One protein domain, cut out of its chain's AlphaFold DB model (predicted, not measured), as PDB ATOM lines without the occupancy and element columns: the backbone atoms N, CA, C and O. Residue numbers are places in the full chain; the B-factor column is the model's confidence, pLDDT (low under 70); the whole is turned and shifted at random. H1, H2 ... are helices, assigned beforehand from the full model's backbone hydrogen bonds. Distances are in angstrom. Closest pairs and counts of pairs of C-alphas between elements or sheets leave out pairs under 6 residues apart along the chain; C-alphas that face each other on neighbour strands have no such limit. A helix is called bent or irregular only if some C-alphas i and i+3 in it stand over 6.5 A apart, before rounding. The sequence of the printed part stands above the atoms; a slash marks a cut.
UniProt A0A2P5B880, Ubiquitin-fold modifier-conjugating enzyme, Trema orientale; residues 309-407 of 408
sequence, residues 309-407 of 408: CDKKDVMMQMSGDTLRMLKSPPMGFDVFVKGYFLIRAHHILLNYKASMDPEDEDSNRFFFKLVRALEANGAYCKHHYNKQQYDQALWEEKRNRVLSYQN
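Overview. This is residues 309 to 407 of the 408 residues of the protein "Ubiquitin-fold modifier-conjugating enzyme" of Trema orientale (UniProt A0A2P5B880). H1, H3 and H2b, the second arm of a sharply bent helix H2, stand side by side as a loosely formed three-helix bundle, their centres in a triangle, while the first arm, H2a, slants away over the final residues of H1. H4 crosses the side of H3 almost at a right angle, and residues 398 to 407, of which 398 to 406 belong to H4, stick out freely. The printed part has 99 residues with four named helices, in the order H1, H2, H3, H4, and no named strand; the class is all helix. The whole is compact, with a radius of gyration of the C-alphas of 14.2 A, and spans 40 by 32 by 27 A.

Arrangement. The longest helix by residues is H2, residues 334 to 355, assigned as one helix by its hydrogen bonds but bent: C-alphas 343 and 346 are 7.5 A apart. Its arms H2a, residues 334 to 343, and H2b, residues 346 to 355, stand at a steep tilt of 67 degrees, only just short of about perpendicular. H3, residues 361 to 376, is the hub, touching three other helices. H2b and H3 form a helical hairpin, at a shallow tilt of 7 degrees, opposite ways; they only just touch, with 3 pairs of C-alphas within 8 A, the closest being those of Tyr 352 and Phe 367, 7.5 A apart. H1, residues 309 to 327, touches H2b with its residues 311 to 315 alone, at a shallow tilt of 28 degrees, opposite ways; the closest C-alphas are those of Lys 312 and Ser 355, 6.1 A apart. With residues 319 to 326 alone H1 touches H3, at a shallow tilt of 29 degrees, the same way; the C-alphas of Leu 323 and Ala 373 are closest, at 6.5 A. H1, H2b and H3 are an up and down bundle, each running against the one before it in the chain. H1 also touches H2a, with residues 322 to 326 alone, at a steep tilt of 48 degrees; the closest C-alphas, of Leu 326 and Lys 338, are 6.6 A apart. H4, residues 387 to 406, touches H3 about perpendicular, at 82 degrees, with the C-alphas of Arg 365 and Ala 393 closest, at 6.5 A. H4 is apart from H1, H2a and H2b. In H1, H2a, H2b, H3 and H4 every O i to N i+4 pair is within hydrogen-bond range.

Along the chain. H1 begins at C-alpha 309, (262.872, 480.630, 566.375), and is 27.0 A long. H2a measures 14.4 A and H2b 14.6 A, with C-alpha 346 at (245.224, 483.495, 551.242). H3 is 22.6 A long. H4 is 29.1 A long and ends at C-alpha 406, (278.446, 494.750, 537.693).

Size, cuts and confidence. The C-alphas of Ile 343 and Asn 407 are the two farthest apart, at 40.9 A. The printed part has no cut. The link from H2 to H3 is tight, those from H1 to H2 and from H3 to H4 are short, and no link is long. The mean pLDDT of the printed part is 85.2; residues 309 to 311 and 404 to 407 are under 70.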
ATOM      1  N   CYS A 309     261.802 480.951 567.325       58.62
ATOM      2  CA  CYS A 309     262.872 480.630 566.375       58.62
ATOM      3  C   CYS A 309     262.536 479.376 565.551       58.62
ATOM      4  O   CYS A 309     262.599 479.410 564.324       58.62
ATOM      5  N   ASP A 310     262.084 478.303 566.209       65.38
ATOM      6  CA  ASP A 310     261.717 477.055 565.524       65.38
ATOM      7  C   ASP A 310     260.541 477.268 564.551       65.38
ATOM      8  O   ASP A 310     260.524 476.717 563.451       65.38
ATOM      9  N   LYS A 311     259.553 478.098 564.929       68.56
ATOM     10  CA  LYS A 311     258.410 478.447 564.062       68.56
ATOM     11  C   LYS A 311     258.854 479.193 562.808       68.56
ATOM     12  O   LYS A 311     258.365 478.891 561.716       68.56
ATOM     13  N   LYS A 312     259.764 480.158 562.963       75.75
ATOM     14  CA  LYS A 312     260.327 480.935 561.856       75.75
ATOM     15  C   LYS A 312     261.037 480.020 560.861       75.75
ATOM     16  O   LYS A 312     260.727 480.075 559.671       75.75
ATOM     17  N   ASP A 313     261.923 479.148 561.332       74.94
ATOM     18  CA  ASP A 313     262.707 478.259 560.463       74.94
ATOM     19  C   ASP A 313     261.812 477.305 559.667       74.94
ATOM     20  O   ASP A 313     261.924 477.191 558.443       74.94
ATOM     21  N   VAL A 314     260.847 476.695 560.352       73.69
ATOM     22  CA  VAL A 314     259.834 475.830 559.748       73.69
ATOM     23  C   VAL A 314     259.034 476.568 558.672       73.69
ATOM     24  O   VAL A 314     258.893 476.077 557.549       73.69
ATOM     25  N   MET A 315     258.515 477.758 558.981       79.12
ATOM     26  CA  MET A 315     257.690 478.507 558.036       79.12
ATOM     27  C   MET A 315     258.512 478.997 556.835       79.12
ATOM     28  O   MET A 315     258.025 478.974 555.699       79.12
ATOM     29  N   MET A 316     259.774 479.385 557.045       81.88
ATOM     30  CA  MET A 316     260.708 479.741 555.972       81.88
ATOM     31  C   MET A 316     260.992 478.553 555.055       81.88
ATOM     32  O   MET A 316     260.935 478.695 553.830       81.88
ATOM     33  N   GLN A 317     261.228 477.371 555.625       78.38
ATOM     34  CA  GLN A 317     261.441 476.143 554.866       78.38
ATOM     35  C   GLN A 317     260.222 475.793 554.004       78.38
ATOM     36  O   GLN A 317     260.356 475.641 552.789       78.38
ATOM     37  N   MET A 318     259.028 475.759 554.598       79.69
ATOM     38  CA  MET A 318     257.776 475.405 553.914       79.69
ATOM     39  C   MET A 318     257.396 476.424 552.832       79.69
ATOM     40  O   MET A 318     256.909 476.083 551.750       79.69
ATOM     41  N   SER A 319     257.661 477.702 553.084       85.50
ATOM     42  CA  SER A 319     257.458 478.742 552.077       85.50
ATOM     43  C   SER A 319     258.484 478.635 550.946       85.50
ATOM     44  O   SER A 319     258.149 478.852 549.783       85.50
ATOM     45  N   GLY A 320     259.720 478.236 551.255       86.62
ATOM     46  CA  GLY A 320     260.736 477.885 550.264       86.62
ATOM     47  C   GLY A 320     260.326 476.689 549.406       86.62
ATOM     48  O   GLY A 320     260.493 476.719 548.186       86.62
ATOM     49  N   ASP A 321     259.736 475.663 550.012       85.94
ATOM     50  CA  ASP A 321     259.188 474.501 549.308       85.94
ATOM     51  C   ASP A 321     258.043 474.907 548.381       85.94
ATOM     52  O   ASP A 321     258.061 474.550 547.205       85.94
ATOM     53  N   THR A 322     257.135 475.770 548.844       89.06
ATOM     54  CA  THR A 322     256.068 476.359 548.015       89.06
ATOM     55  C   THR A 322     256.636 477.078 546.788       89.06
ATOM     56  O   THR A 322     256.201 476.829 545.662       89.06
ATOM     57  N   LEU A 323     257.648 477.936 546.973       91.31
ATOM     58  CA  LEU A 323     258.311 478.638 545.868       91.31
ATOM     59  C   LEU A 323     258.915 477.666 544.846       91.31
ATOM     60  O   LEU A 323     258.824 477.890 543.638       91.31
ATOM     61  N   ARG A 324     259.541 476.588 545.324       90.38
ATOM     62  CA  ARG A 324     260.185 475.582 544.473       90.38
ATOM     63  C   ARG A 324     259.170 474.711 543.744       90.38
ATOM     64  O   ARG A 324     259.343 474.506 542.547       90.38
ATOM     65  N   MET A 325     258.092 474.296 544.407       91.62
ATOM     66  CA  MET A 325     256.985 473.574 543.780       91.62
ATOM     67  C   MET A 325     256.296 474.420 542.706       91.62
ATOM     68  O   MET A 325     256.009 473.907 541.634       91.62
ATOM     69  N   LEU A 326     256.068 475.716 542.942       92.50
ATOM     70  CA  LEU A 326     255.484 476.608 541.930       92.50
ATOM     71  C   LEU A 326     256.410 476.818 540.724       92.50
ATOM     72  O   LEU A 326     255.934 476.941 539.594       92.50
ATOM     73  N   LYS A 327     257.728 476.854 540.951       91.94
ATOM     74  CA  LYS A 327     258.732 477.014 539.890       91.94
ATOM     75  C   LYS A 327     258.927 475.737 539.071       91.94
ATOM     76  O   LYS A 327     259.021 475.812 537.848       91.94
ATOM     77  N   SER A 328     258.995 474.595 539.747       90.88
ATOM     78  CA  SER A 328     259.267 473.282 539.166       90.88
ATOM     79  C   SER A 328     258.367 472.223 539.819       90.88
ATOM     80  O   SER A 328     258.840 471.460 540.667       90.88
ATOM     81  N   PRO A 329     257.068 472.173 539.458       92.75
ATOM     82  CA  PRO A 329     256.170 471.127 539.936       92.75
ATOM     83  C   PRO A 329     256.692 469.739 539.540       92.75
ATOM     84  O   PRO A 329     257.295 469.622 538.468       92.75
ATOM     85  N   PRO A 330     256.416 468.679 540.325       92.81
ATOM     86  CA  PRO A 330     256.694 467.327 539.865       92.81
ATOM     87  C   PRO A 330     255.922 467.060 538.570       92.81
ATOM     88  O   PRO A 330     254.744 467.418 538.435       92.81
ATOM     89  N   MET A 331     256.585 466.436 537.599       93.50
ATOM     90  CA  MET A 331     255.987 466.169 536.294       93.50
ATOM     91  C   MET A 331     254.710 465.329 536.445       93.50
ATOM     92  O   MET A 331     254.654 464.384 537.237       93.50
ATOM     93  N   GLY A 332     253.669 465.703 535.691       92.38
ATOM     94  CA  GLY A 332     252.325 465.120 535.784       92.38
ATOM     95  C   GLY A 332     251.410 465.760 536.840       92.38
ATOM     96  O   GLY A 332     250.240 465.386 536.927       92.38
ATOM     97  N   PHE A 333     251.910 466.729 537.618       95.44
ATOM     98  CA  PHE A 333     251.166 467.426 538.675       95.44
ATOM     99  C   PHE A 333     251.180 468.957 538.535       95.44
ATOM    100  O   PHE A 333     250.837 469.662 539.479       95.44
ATOM    101  N   ASP A 334     251.525 469.509 537.371       93.81
ATOM    102  CA  ASP A 334     251.604 470.959 537.159       93.81
ATOM    103  C   ASP A 334     250.255 471.666 537.380       93.81
ATOM    104  O   ASP A 334     250.181 472.622 538.153       93.81
ATOM    105  N   VAL A 335     249.174 471.159 536.778       93.44
ATOM    106  CA  VAL A 335     247.809 471.675 536.975       93.44
ATOM    107  C   VAL A 335     247.404 471.577 538.445       93.44
ATOM    108  O   VAL A 335     246.796 472.498 538.991       93.44
ATOM    109  N   PHE A 336     247.771 470.472 539.092       94.25
ATOM    110  CA  PHE A 336     247.429 470.202 540.479       94.25
ATOM    111  C   PHE A 336     248.129 471.158 541.445       94.25
ATOM    112  O   PHE A 336     247.463 471.824 542.229       94.25
ATOM    113  N   VAL A 337     249.452 471.289 541.345       94.44
ATOM    114  CA  VAL A 337     250.260 472.186 542.184       94.44
ATOM    115  C   VAL A 337     249.812 473.635 542.025       94.44
ATOM    116  O   VAL A 337     249.588 474.327 543.018       94.44
ATOM    117  N   LYS A 338     249.631 474.094 540.781       93.62
ATOM    118  CA  LYS A 338     249.190 475.466 540.510       93.62
ATOM    119  C   LYS A 338     247.811 475.735 541.101       93.62
ATOM    120  O   LYS A 338     247.632 476.730 541.795       93.62
ATOM    121  N   GLY A 339     246.854 474.834 540.890       92.06
ATOM    122  CA  GLY A 339     245.515 474.969 541.459       92.06
ATOM    123  C   GLY A 339     245.483 474.917 542.986       92.06
ATOM    124  O   GLY A 339     244.796 475.718 543.616       92.06
ATOM    125  N   TYR A 340     246.281 474.031 543.583       91.81
ATOM    126  CA  TYR A 340     246.403 473.894 545.031       91.81
ATOM    127  C   TYR A 340     246.851 475.206 545.682       91.81
ATOM    128  O   TYR A 340     246.198 475.715 546.597       91.81
ATOM    129  N   PHE A 341     247.943 475.785 545.178       92.62
ATOM    130  CA  PHE A 341     248.496 477.024 545.718       92.62
ATOM    131  C   PHE A 341     247.685 478.263 545.343       92.62
ATOM    132  O   PHE A 341     247.684 479.220 546.110       92.62
ATOM    133  N   LEU A 342     246.958 478.243 544.222       91.00
ATOM    134  CA  LEU A 342     246.015 479.301 543.861       91.00
ATOM    135  C   LEU A 342     244.925 479.448 544.932       91.00
ATOM    136  O   LEU A 342     244.750 480.523 545.497       91.00
ATOM    137  N   ILE A 343     244.251 478.344 545.266       86.81
ATOM    138  CA  ILE A 343     243.128 478.342 546.217       86.81
ATOM    139  C   ILE A 343     243.608 478.600 547.653       86.81
ATOM    140  O   ILE A 343     242.897 479.203 548.455       86.81
ATOM    141  N   ARG A 344     244.826 478.162 548.001       87.25
ATOM    142  CA  ARG A 344     245.374 478.288 549.363       87.25
ATOM    143  C   ARG A 344     246.226 479.531 549.600       87.25
ATOM    144  O   ARG A 344     246.640 479.748 550.739       87.25
ATOM    145  N   ALA A 345     246.458 480.364 548.584       89.88
ATOM    146  CA  ALA A 345     247.320 481.543 548.680       89.88
ATOM    147  C   ALA A 345     246.982 482.431 549.888       89.88
ATOM    148  O   ALA A 345     247.873 482.833 550.632       89.88
ATOM    149  N   HIS A 346     245.689 482.678 550.123       87.81
ATOM    150  CA  HIS A 346     245.224 483.495 551.242       87.81
ATOM    151  C   HIS A 346     245.664 482.939 552.605       87.81
ATOM    152  O   HIS A 346     246.298 483.646 553.389       87.81
ATOM    153  N   HIS A 347     245.372 481.663 552.871       84.94
ATOM    154  CA  HIS A 347     245.713 481.009 554.137       84.94
ATOM    155  C   HIS A 347     247.225 480.900 554.337       84.94
ATOM    156  O   HIS A 347     247.717 481.173 555.428       84.94
ATOM    157  N   ILE A 348     247.973 480.589 553.273       87.31
ATOM    158  CA  ILE A 348     249.439 480.522 553.313       87.31
ATOM    159  C   ILE A 348     250.029 481.872 553.742       87.31
ATOM    160  O   ILE A 348     250.885 481.923 554.624       87.31
ATOM    161  N   LEU A 349     249.547 482.977 553.163       90.00
ATOM    162  CA  LEU A 349     250.031 484.318 553.497       90.00
ATOM    163  C   LEU A 349     249.617 484.767 554.906       90.00
ATOM    164  O   LEU A 349     250.383 485.481 555.553       90.00
ATOM    165  N   LEU A 350     248.440 484.361 555.400       87.44
ATOM    166  CA  LEU A 350     248.042 484.612 556.792       87.44
ATOM    167  C   LEU A 350     248.931 483.854 557.780       87.44
ATOM    168  O   LEU A 350     249.453 484.465 558.711       87.44
ATOM    169  N   ASN A 351     249.147 482.558 557.552       83.94
ATOM    170  CA  ASN A 351     249.990 481.732 558.413       83.94
ATOM    171  C   ASN A 351     251.444 482.231 558.414       83.94
ATOM    172  O   ASN A 351     252.084 482.242 559.464       83.94
ATOM    173  N   TYR A 352     251.938 482.732 557.274       87.56
ATOM    174  CA  TYR A 352     253.264 483.348 557.195       87.56
ATOM    175  C   TYR A 352     253.362 484.546 558.136       87.56
ATOM    176  O   TYR A 352     254.235 484.594 558.993       87.56
ATOM    177  N   LYS A 353     252.424 485.491 558.026       87.62
ATOM    178  CA  LYS A 353     252.407 486.690 558.871       87.62
ATOM    179  C   LYS A 353     252.238 486.385 560.353       87.62
ATOM    180  O   LYS A 353     252.813 487.082 561.172       87.62
ATOM    181  N   ALA A 354     251.456 485.364 560.693       84.00
ATOM    182  CA  ALA A 354     251.273 484.944 562.079       84.00
ATOM    183  C   ALA A 354     252.549 484.342 562.695       84.00
ATOM    184  O   ALA A 354     252.664 484.284 563.916       84.00
ATOM    185  N   SER A 355     253.486 483.887 561.858       79.44
ATOM    186  CA  SER A 355     254.704 483.188 562.282       79.44
ATOM    187  C   SER A 355     255.965 484.051 562.218       79.44
ATOM    188  O   SER A 355     257.016 483.594 562.654       79.44
ATOM    189  N   MET A 356     255.879 485.258 561.652       84.56
ATOM    190  CA  MET A 356     257.031 486.128 561.410       84.56
ATOM    191  C   MET A 356     256.909 487.440 562.165       84.56
ATOM    192  O   MET A 356     255.823 488.005 562.284       84.56
ATOM    193  N   ASP A 357     258.054 487.947 562.609       84.06
ATOM    194  CA  ASP A 357     258.166 489.296 563.140       84.06
ATOM    195  C   ASP A 357     258.015 490.315 561.990       84.06
ATOM    196  O   ASP A 357     258.779 490.251 561.020       84.06
ATOM    197  N   PRO A 358     257.039 491.241 562.044       79.62
ATOM    198  CA  PRO A 358     256.880 492.273 561.026       79.62
ATOM    199  C   PRO A 358     258.045 493.271 560.973       79.62
ATOM    200  O   PRO A 358     258.135 494.006 559.990       79.62
ATOM    201  N   GLU A 359     258.917 493.324 561.981       83.38
ATOM    202  CA  GLU A 359     260.106 494.185 561.994       83.38
ATOM    203  C   GLU A 359     261.331 493.516 561.348       83.38
ATOM    204  O   GLU A 359     262.299 494.192 561.002       83.38
ATOM    205  N   ASP A 360     261.284 492.202 561.105       86.06
ATOM    206  CA  ASP A 360     262.377 491.459 560.481       86.06
ATOM    207  C   ASP A 360     262.404 491.665 558.954       86.06
ATOM    208  O   ASP A 360     261.584 491.127 558.197       86.06
ATOM    209  N   GLU A 361     263.377 492.451 558.486       84.31
ATOM    210  CA  GLU A 361     263.557 492.787 557.069       84.31
ATOM    211  C   GLU A 361     263.740 491.557 556.170       84.31
ATOM    212  O   GLU A 361     263.203 491.528 555.056       84.31
ATOM    213  N   ASP A 362     264.443 490.518 556.633       84.25
ATOM    214  CA  ASP A 362     264.690 489.315 555.834       84.25
ATOM    215  C   ASP A 362     263.407 488.501 555.646       84.25
ATOM    216  O   ASP A 362     263.098 488.056 554.530       84.25
ATOM    217  N   SER A 363     262.615 488.372 556.714       86.69
ATOM    218  CA  SER A 363     261.294 487.739 556.667       86.69
ATOM    219  C   SER A 363     260.336 488.529 555.773       86.69
ATOM    220  O   SER A 363     259.675 487.957 554.908       86.69
ATOM    221  N   ASN A 364     260.317 489.860 555.864       87.56
ATOM    222  CA  ASN A 364     259.500 490.704 554.984       87.56
ATOM    223  C   ASN A 364     259.913 490.601 553.510       87.56
ATOM    224  O   ASN A 364     259.076 490.476 552.609       87.56
ATOM    225  N   ARG A 365     261.217 490.600 553.229       87.12
ATOM    226  CA  ARG A 365     261.733 490.399 551.872       87.12
ATOM    227  C   ARG A 365     261.330 489.028 551.330       87.12
ATOM    228  O   ARG A 365     260.975 488.913 550.152       87.12
ATOM    229  N   PHE A 366     261.385 487.987 552.158       89.31
ATOM    230  CA  PHE A 366     260.954 486.650 551.771       89.31
ATOM    231  C   PHE A 366     259.435 486.578 551.550       89.31
ATOM    232  O   PHE A 366     258.996 486.028 550.538       89.31
ATOM    233  N   PHE A 367     258.636 487.211 552.410       92.31
ATOM    234  CA  PHE A 367     257.190 487.347 552.238       92.31
ATOM    235  C   PHE A 367     256.833 487.905 550.858       92.31
ATOM    236  O   PHE A 367     256.023 487.324 550.137       92.31
ATOM    237  N   PHE A 368     257.494 488.980 550.422       92.00
ATOM    238  CA  PHE A 368     257.237 489.558 549.101       92.00
ATOM    239  C   PHE A 368     257.673 488.656 547.938       92.00
ATOM    240  O   PHE A 368     257.049 488.683 546.874       92.00
ATOM    241  N   LYS A 369     258.695 487.807 548.121       91.94
ATOM    242  CA  LYS A 369     259.017 486.751 547.144       91.94
ATOM    243  C   LYS A 369     257.878 485.739 547.030       91.94
ATOM    244  O   LYS A 369     257.507 485.395 545.909       91.94
ATOM    245  N   LEU A 370     257.315 485.311 548.160       93.19
ATOM    246  CA  LEU A 370     256.186 484.381 548.211       93.19
ATOM    247  C   LEU A 370     254.929 484.971 547.563       93.19
ATOM    248  O   LEU A 370     254.346 484.336 546.686       93.19
ATOM    249  N   VAL A 371     254.569 486.209 547.915       94.00
ATOM    250  CA  VAL A 371     253.444 486.941 547.307       94.00
ATOM    251  C   VAL A 371     253.575 486.975 545.788       94.00
ATOM    252  O   VAL A 371     252.638 486.610 545.089       94.00
ATOM    253  N   ARG A 372     254.747 487.339 545.255       92.56
ATOM    254  CA  ARG A 372     254.958 487.398 543.801       92.56
ATOM    255  C   ARG A 372     254.804 486.054 543.115       92.56
ATOM    256  O   ARG A 372     254.281 486.008 542.009       92.56
ATOM    257  N   ALA A 373     255.278 484.978 543.734       93.88
ATOM    258  CA  ALA A 373     255.120 483.645 543.170       93.88
ATOM    259  C   ALA A 373     253.644 483.223 543.131       93.88
ATOM    260  O   ALA A 373     253.201 482.667 542.129       93.88
ATOM    261  N   LEU A 374     252.877 483.537 544.178       92.81
ATOM    262  CA  LEU A 374     251.439 483.264 544.237       92.81
ATOM    263  C   LEU A 374     250.652 484.135 543.243       92.81
ATOM    264  O   LEU A 374     249.808 483.611 542.520       92.81
ATOM    265  N   GLU A 375     250.973 485.426 543.130       92.00
ATOM    266  CA  GLU A 375     250.374 486.329 542.136       92.00
ATOM    267  C   GLU A 375     250.706 485.896 540.700       92.00
ATOM    268  O   GLU A 375     249.830 485.878 539.839       92.00
ATOM    269  N   ALA A 376     251.947 485.470 540.435       91.00
ATOM    270  CA  ALA A 376     252.339 484.909 539.139       91.00
ATOM    271  C   ALA A 376     251.621 483.584 538.825       91.00
ATOM    272  O   ALA A 376     251.440 483.242 537.658       91.00
ATOM    273  N   ASN A 377     251.189 482.859 539.858       91.12
ATOM    274  CA  ASN A 377     250.344 481.674 539.752       91.12
ATOM    275  C   ASN A 377     248.839 482.010 539.622       91.12
ATOM    276  O   ASN A 377     248.009 481.105 539.570       91.12
ATOM    277  N   GLY A 378     248.479 483.295 539.550       87.50
ATOM    278  CA  GLY A 378     247.111 483.773 539.339       87.50
ATOM    279  C   GLY A 378     246.343 484.127 540.611       87.50
ATOM    280  O   GLY A 378     245.178 484.494 540.510       87.50
ATOM    281  N   ALA A 379     246.956 484.041 541.796       88.56
ATOM    282  CA  ALA A 379     246.275 484.375 543.044       88.56
ATOM    283  C   ALA A 379     246.155 485.890 543.249       88.56
ATOM    284  O   ALA A 379     247.099 486.649 543.015       88.56
ATOM    285  N   TYR A 380     245.017 486.346 543.772       87.69
ATOM    286  CA  TYR A 380     244.867 487.731 544.209       87.69
ATOM    287  C   TYR A 380     245.399 487.918 545.638       87.69
ATOM    288  O   TYR A 380     244.779 487.474 546.604       87.69
ATOM    289  N   CYS A 381     246.537 488.606 545.790       90.44
ATOM    290  CA  CYS A 381     247.206 488.769 547.090       90.44
ATOM    291  C   CYS A 381     247.258 490.215 547.615       90.44
ATOM    292  O   CYS A 381     247.816 490.453 548.686       90.44
ATOM    293  N   LYS A 382     246.688 491.195 546.901       87.56
ATOM    294  CA  LYS A 382     246.880 492.633 547.190       87.56
ATOM    295  C   LYS A 382     246.357 493.089 548.552       87.56
ATOM    296  O   LYS A 382     246.842 494.079 549.084       87.56
ATOM    297  N   HIS A 383     245.389 492.384 549.132       88.31
ATOM    298  CA  HIS A 383     244.879 492.666 550.479       88.31
ATOM    299  C   HIS A 383     245.824 492.204 551.595       88.31
ATOM    300  O   HIS A 383     245.609 492.543 552.754       88.31
ATOM    301  N   HIS A 384     246.884 491.459 551.269       87.56
ATOM    302  CA  HIS A 384     247.871 491.003 552.243       87.56
ATOM    303  C   HIS A 384     249.055 491.950 552.419       87.56
ATOM    304  O   HIS A 384     249.914 491.657 553.243       87.56
ATOM    305  N   TYR A 385     249.169 493.062 551.697       88.44
ATOM    306  CA  TYR A 385     250.338 493.931 551.841       88.44
ATOM    307  C   TYR A 385     250.034 495.402 551.599       88.44
ATOM    308  O   TYR A 385     249.122 495.762 550.859       88.44
ATOM    309  N   ASN A 386     250.851 496.267 552.201       87.62
ATOM    310  CA  ASN A 386     250.888 497.667 551.819       87.62
ATOM    311  C   ASN A 386     251.652 497.800 550.493       87.62
ATOM    312  O   ASN A 386     252.796 497.357 550.369       87.62
ATOM    313  N   LYS A 387     251.020 498.425 549.496       86.62
ATOM    314  CA  LYS A 387     251.587 498.560 548.150       86.62
ATOM    315  C   LYS A 387     252.928 499.306 548.136       86.62
ATOM    316  O   LYS A 387     253.819 498.921 547.390       86.62
ATOM    317  N   GLN A 388     253.094 500.332 548.968       86.62
ATOM    318  CA  GLN A 388     254.327 501.117 549.021       86.62
ATOM    319  C   GLN A 388     255.510 500.275 549.517       86.62
ATOM    320  O   GLN A 388     256.577 500.308 548.909       86.62
ATOM    321  N   GLN A 389     255.300 499.471 550.565       84.44
ATOM    322  CA  GLN A 389     256.319 498.552 551.090       84.44
ATOM    323  C   GLN A 389     256.694 497.479 550.059       84.44
ATOM    324  O   GLN A 389     257.870 497.178 549.865       84.44
ATOM    325  N   TYR A 390     255.699 496.944 549.348       86.12
ATOM    326  CA  TYR A 390     255.916 495.976 548.274       86.12
ATOM    327  C   TYR A 390     256.736 496.563 547.116       86.12
ATOM    328  O   TYR A 390     257.708 495.951 546.667       86.12
ATOM    329  N   ASP A 391     256.367 497.758 546.642       86.12
ATOM    330  CA  ASP A 391     257.047 498.435 545.533       86.12
ATOM    331  C   ASP A 391     258.499 498.788 545.909       86.12
ATOM    332  O   ASP A 391     259.410 498.612 545.094       86.12
ATOM    333  N   GLN A 392     258.734 499.202 547.159       85.31
ATOM    334  CA  GLN A 392     260.072 499.450 547.698       85.31
ATOM    335  C   GLN A 392     260.923 498.171 547.722       85.31
ATOM    336  O   GLN A 392     262.015 498.151 547.148       85.31
ATOM    337  N   ALA A 393     260.410 497.082 548.303       82.81
ATOM    338  CA  ALA A 393     261.122 495.806 548.373       82.81
ATOM    339  C   ALA A 393     261.448 495.244 546.975       82.81
ATOM    340  O   ALA A 393     262.527 494.691 546.738       82.81
ATOM    341  N   LEU A 394     260.531 495.409 546.015       83.31
ATOM    342  CA  LEU A 394     260.745 495.024 544.620       83.31
ATOM    343  C   LEU A 394     261.879 495.828 543.972       83.31
ATOM    344  O   LEU A 394     262.680 495.277 543.211       83.31
ATOM    345  N   TRP A 395     261.931 497.131 544.235       84.25
ATOM    346  CA  TRP A 395     262.956 498.000 543.679       84.25
ATOM    347  C   TRP A 395     264.347 497.695 544.248       84.25
ATOM    348  O   TRP A 395     265.308 497.588 543.483       84.25
ATOM    349  N   GLU A 396     264.452 497.464 545.556       82.88
ATOM    350  CA  GLU A 396     265.702 497.065 546.212       82.88
ATOM    351  C   GLU A 396     266.246 495.738 545.674       82.88
ATOM    352  O   GLU A 396     267.444 495.612 545.416       82.88
ATOM    353  N   GLU A 397     265.384 494.748 545.434       80.38
ATOM    354  CA  GLU A 397     265.817 493.483 544.840       80.38
ATOM    355  C   GLU A 397     266.350 493.672 543.413       80.38
ATOM    356  O   GLU A 397     267.399 493.120 543.067       80.38
ATOM    357  N   LYS A 398     265.659 494.466 542.583       83.25
ATOM    358  CA  LYS A 398     266.117 494.779 541.220       83.25
ATOM    359  C   LYS A 398     267.468 495.489 541.242       83.25
ATOM    360  O   LYS A 398     268.359 495.105 540.486       83.25
ATOM    361  N   ARG A 399     267.638 496.471 542.131       83.38
ATOM    362  CA  ARG A 399     268.907 497.179 542.328       83.38
ATOM    363  C   ARG A 399     270.028 496.209 542.712       83.38
ATOM    364  O   ARG A 399     271.079 496.224 542.077       83.38
ATOM    365  N   ASN A 400     269.796 495.327 543.684       78.75
ATOM    366  CA  ASN A 400     270.807 494.371 544.145       78.75
ATOM    367  C   ASN A 400     271.200 493.365 543.054       78.75
ATOM    368  O   ASN A 400     272.373 493.017 542.948       78.75
ATOM    369  N   ARG A 401     270.255 492.939 542.200       76.38
ATOM    370  CA  ARG A 401     270.577 492.106 541.028       76.38
ATOM    371  C   ARG A 401     271.492 492.844 540.054       76.38
ATOM    372  O   ARG A 401     272.505 492.288 539.653       76.38
ATOM    373  N   VAL A 402     271.173 494.089 539.703       74.56
ATOM    374  CA  VAL A 402     272.001 494.893 538.784       74.56
ATOM    375  C   VAL A 402     273.418 495.083 539.331       74.56
ATOM    376  O   VAL A 402     274.376 494.876 538.597       74.56
ATOM    377  N   LEU A 403     273.559 495.378 540.627       70.38
ATOM    378  CA  LEU A 403     274.869 495.511 541.275       70.38
ATOM    379  C   LEU A 403     275.645 494.185 541.307       70.38
ATOM    380  O   LEU A 403     276.859 494.188 541.140       70.38
ATOM    381  N   SER A 404     274.965 493.045 541.468       68.25
ATOM    382  CA  SER A 404     275.628 491.736 541.392       68.25
ATOM    383  C   SER A 404     276.165 491.419 539.994       68.25
ATOM    384  O   SER A 404     277.200 490.779 539.895       68.25
ATOM    385  N   TYR A 405     275.529 491.916 538.926       62.06
ATOM    386  CA  TYR A 405     276.008 491.753 537.547       62.06
ATOM    387  C   TYR A 405     277.115 492.738 537.146       62.06
ATOM    388  O   TYR A 405     277.723 492.550 536.103       62.06
ATOM    389  N   GLN A 406     277.359 493.790 537.932       55.44
ATOM    390  CA  GLN A 406     278.446 494.750 537.693       55.44
ATOM    391  C   GLN A 406     279.743 494.380 538.430       55.44
ATOM    392  O   GLN A 406     280.782 494.974 538.162       55.44
ATOM    393  N   ASN A 407     279.675 493.419 539.357       49.94
ATOM    394  CA  ASN A 407     280.808 492.918 540.146       49.94
ATOM    395  C   ASN A 407     281.347 491.558 539.650       49.94
ATOM    396  O   ASN A 407     282.202 490.967 540.310       49.94
TER     397      ASN A 407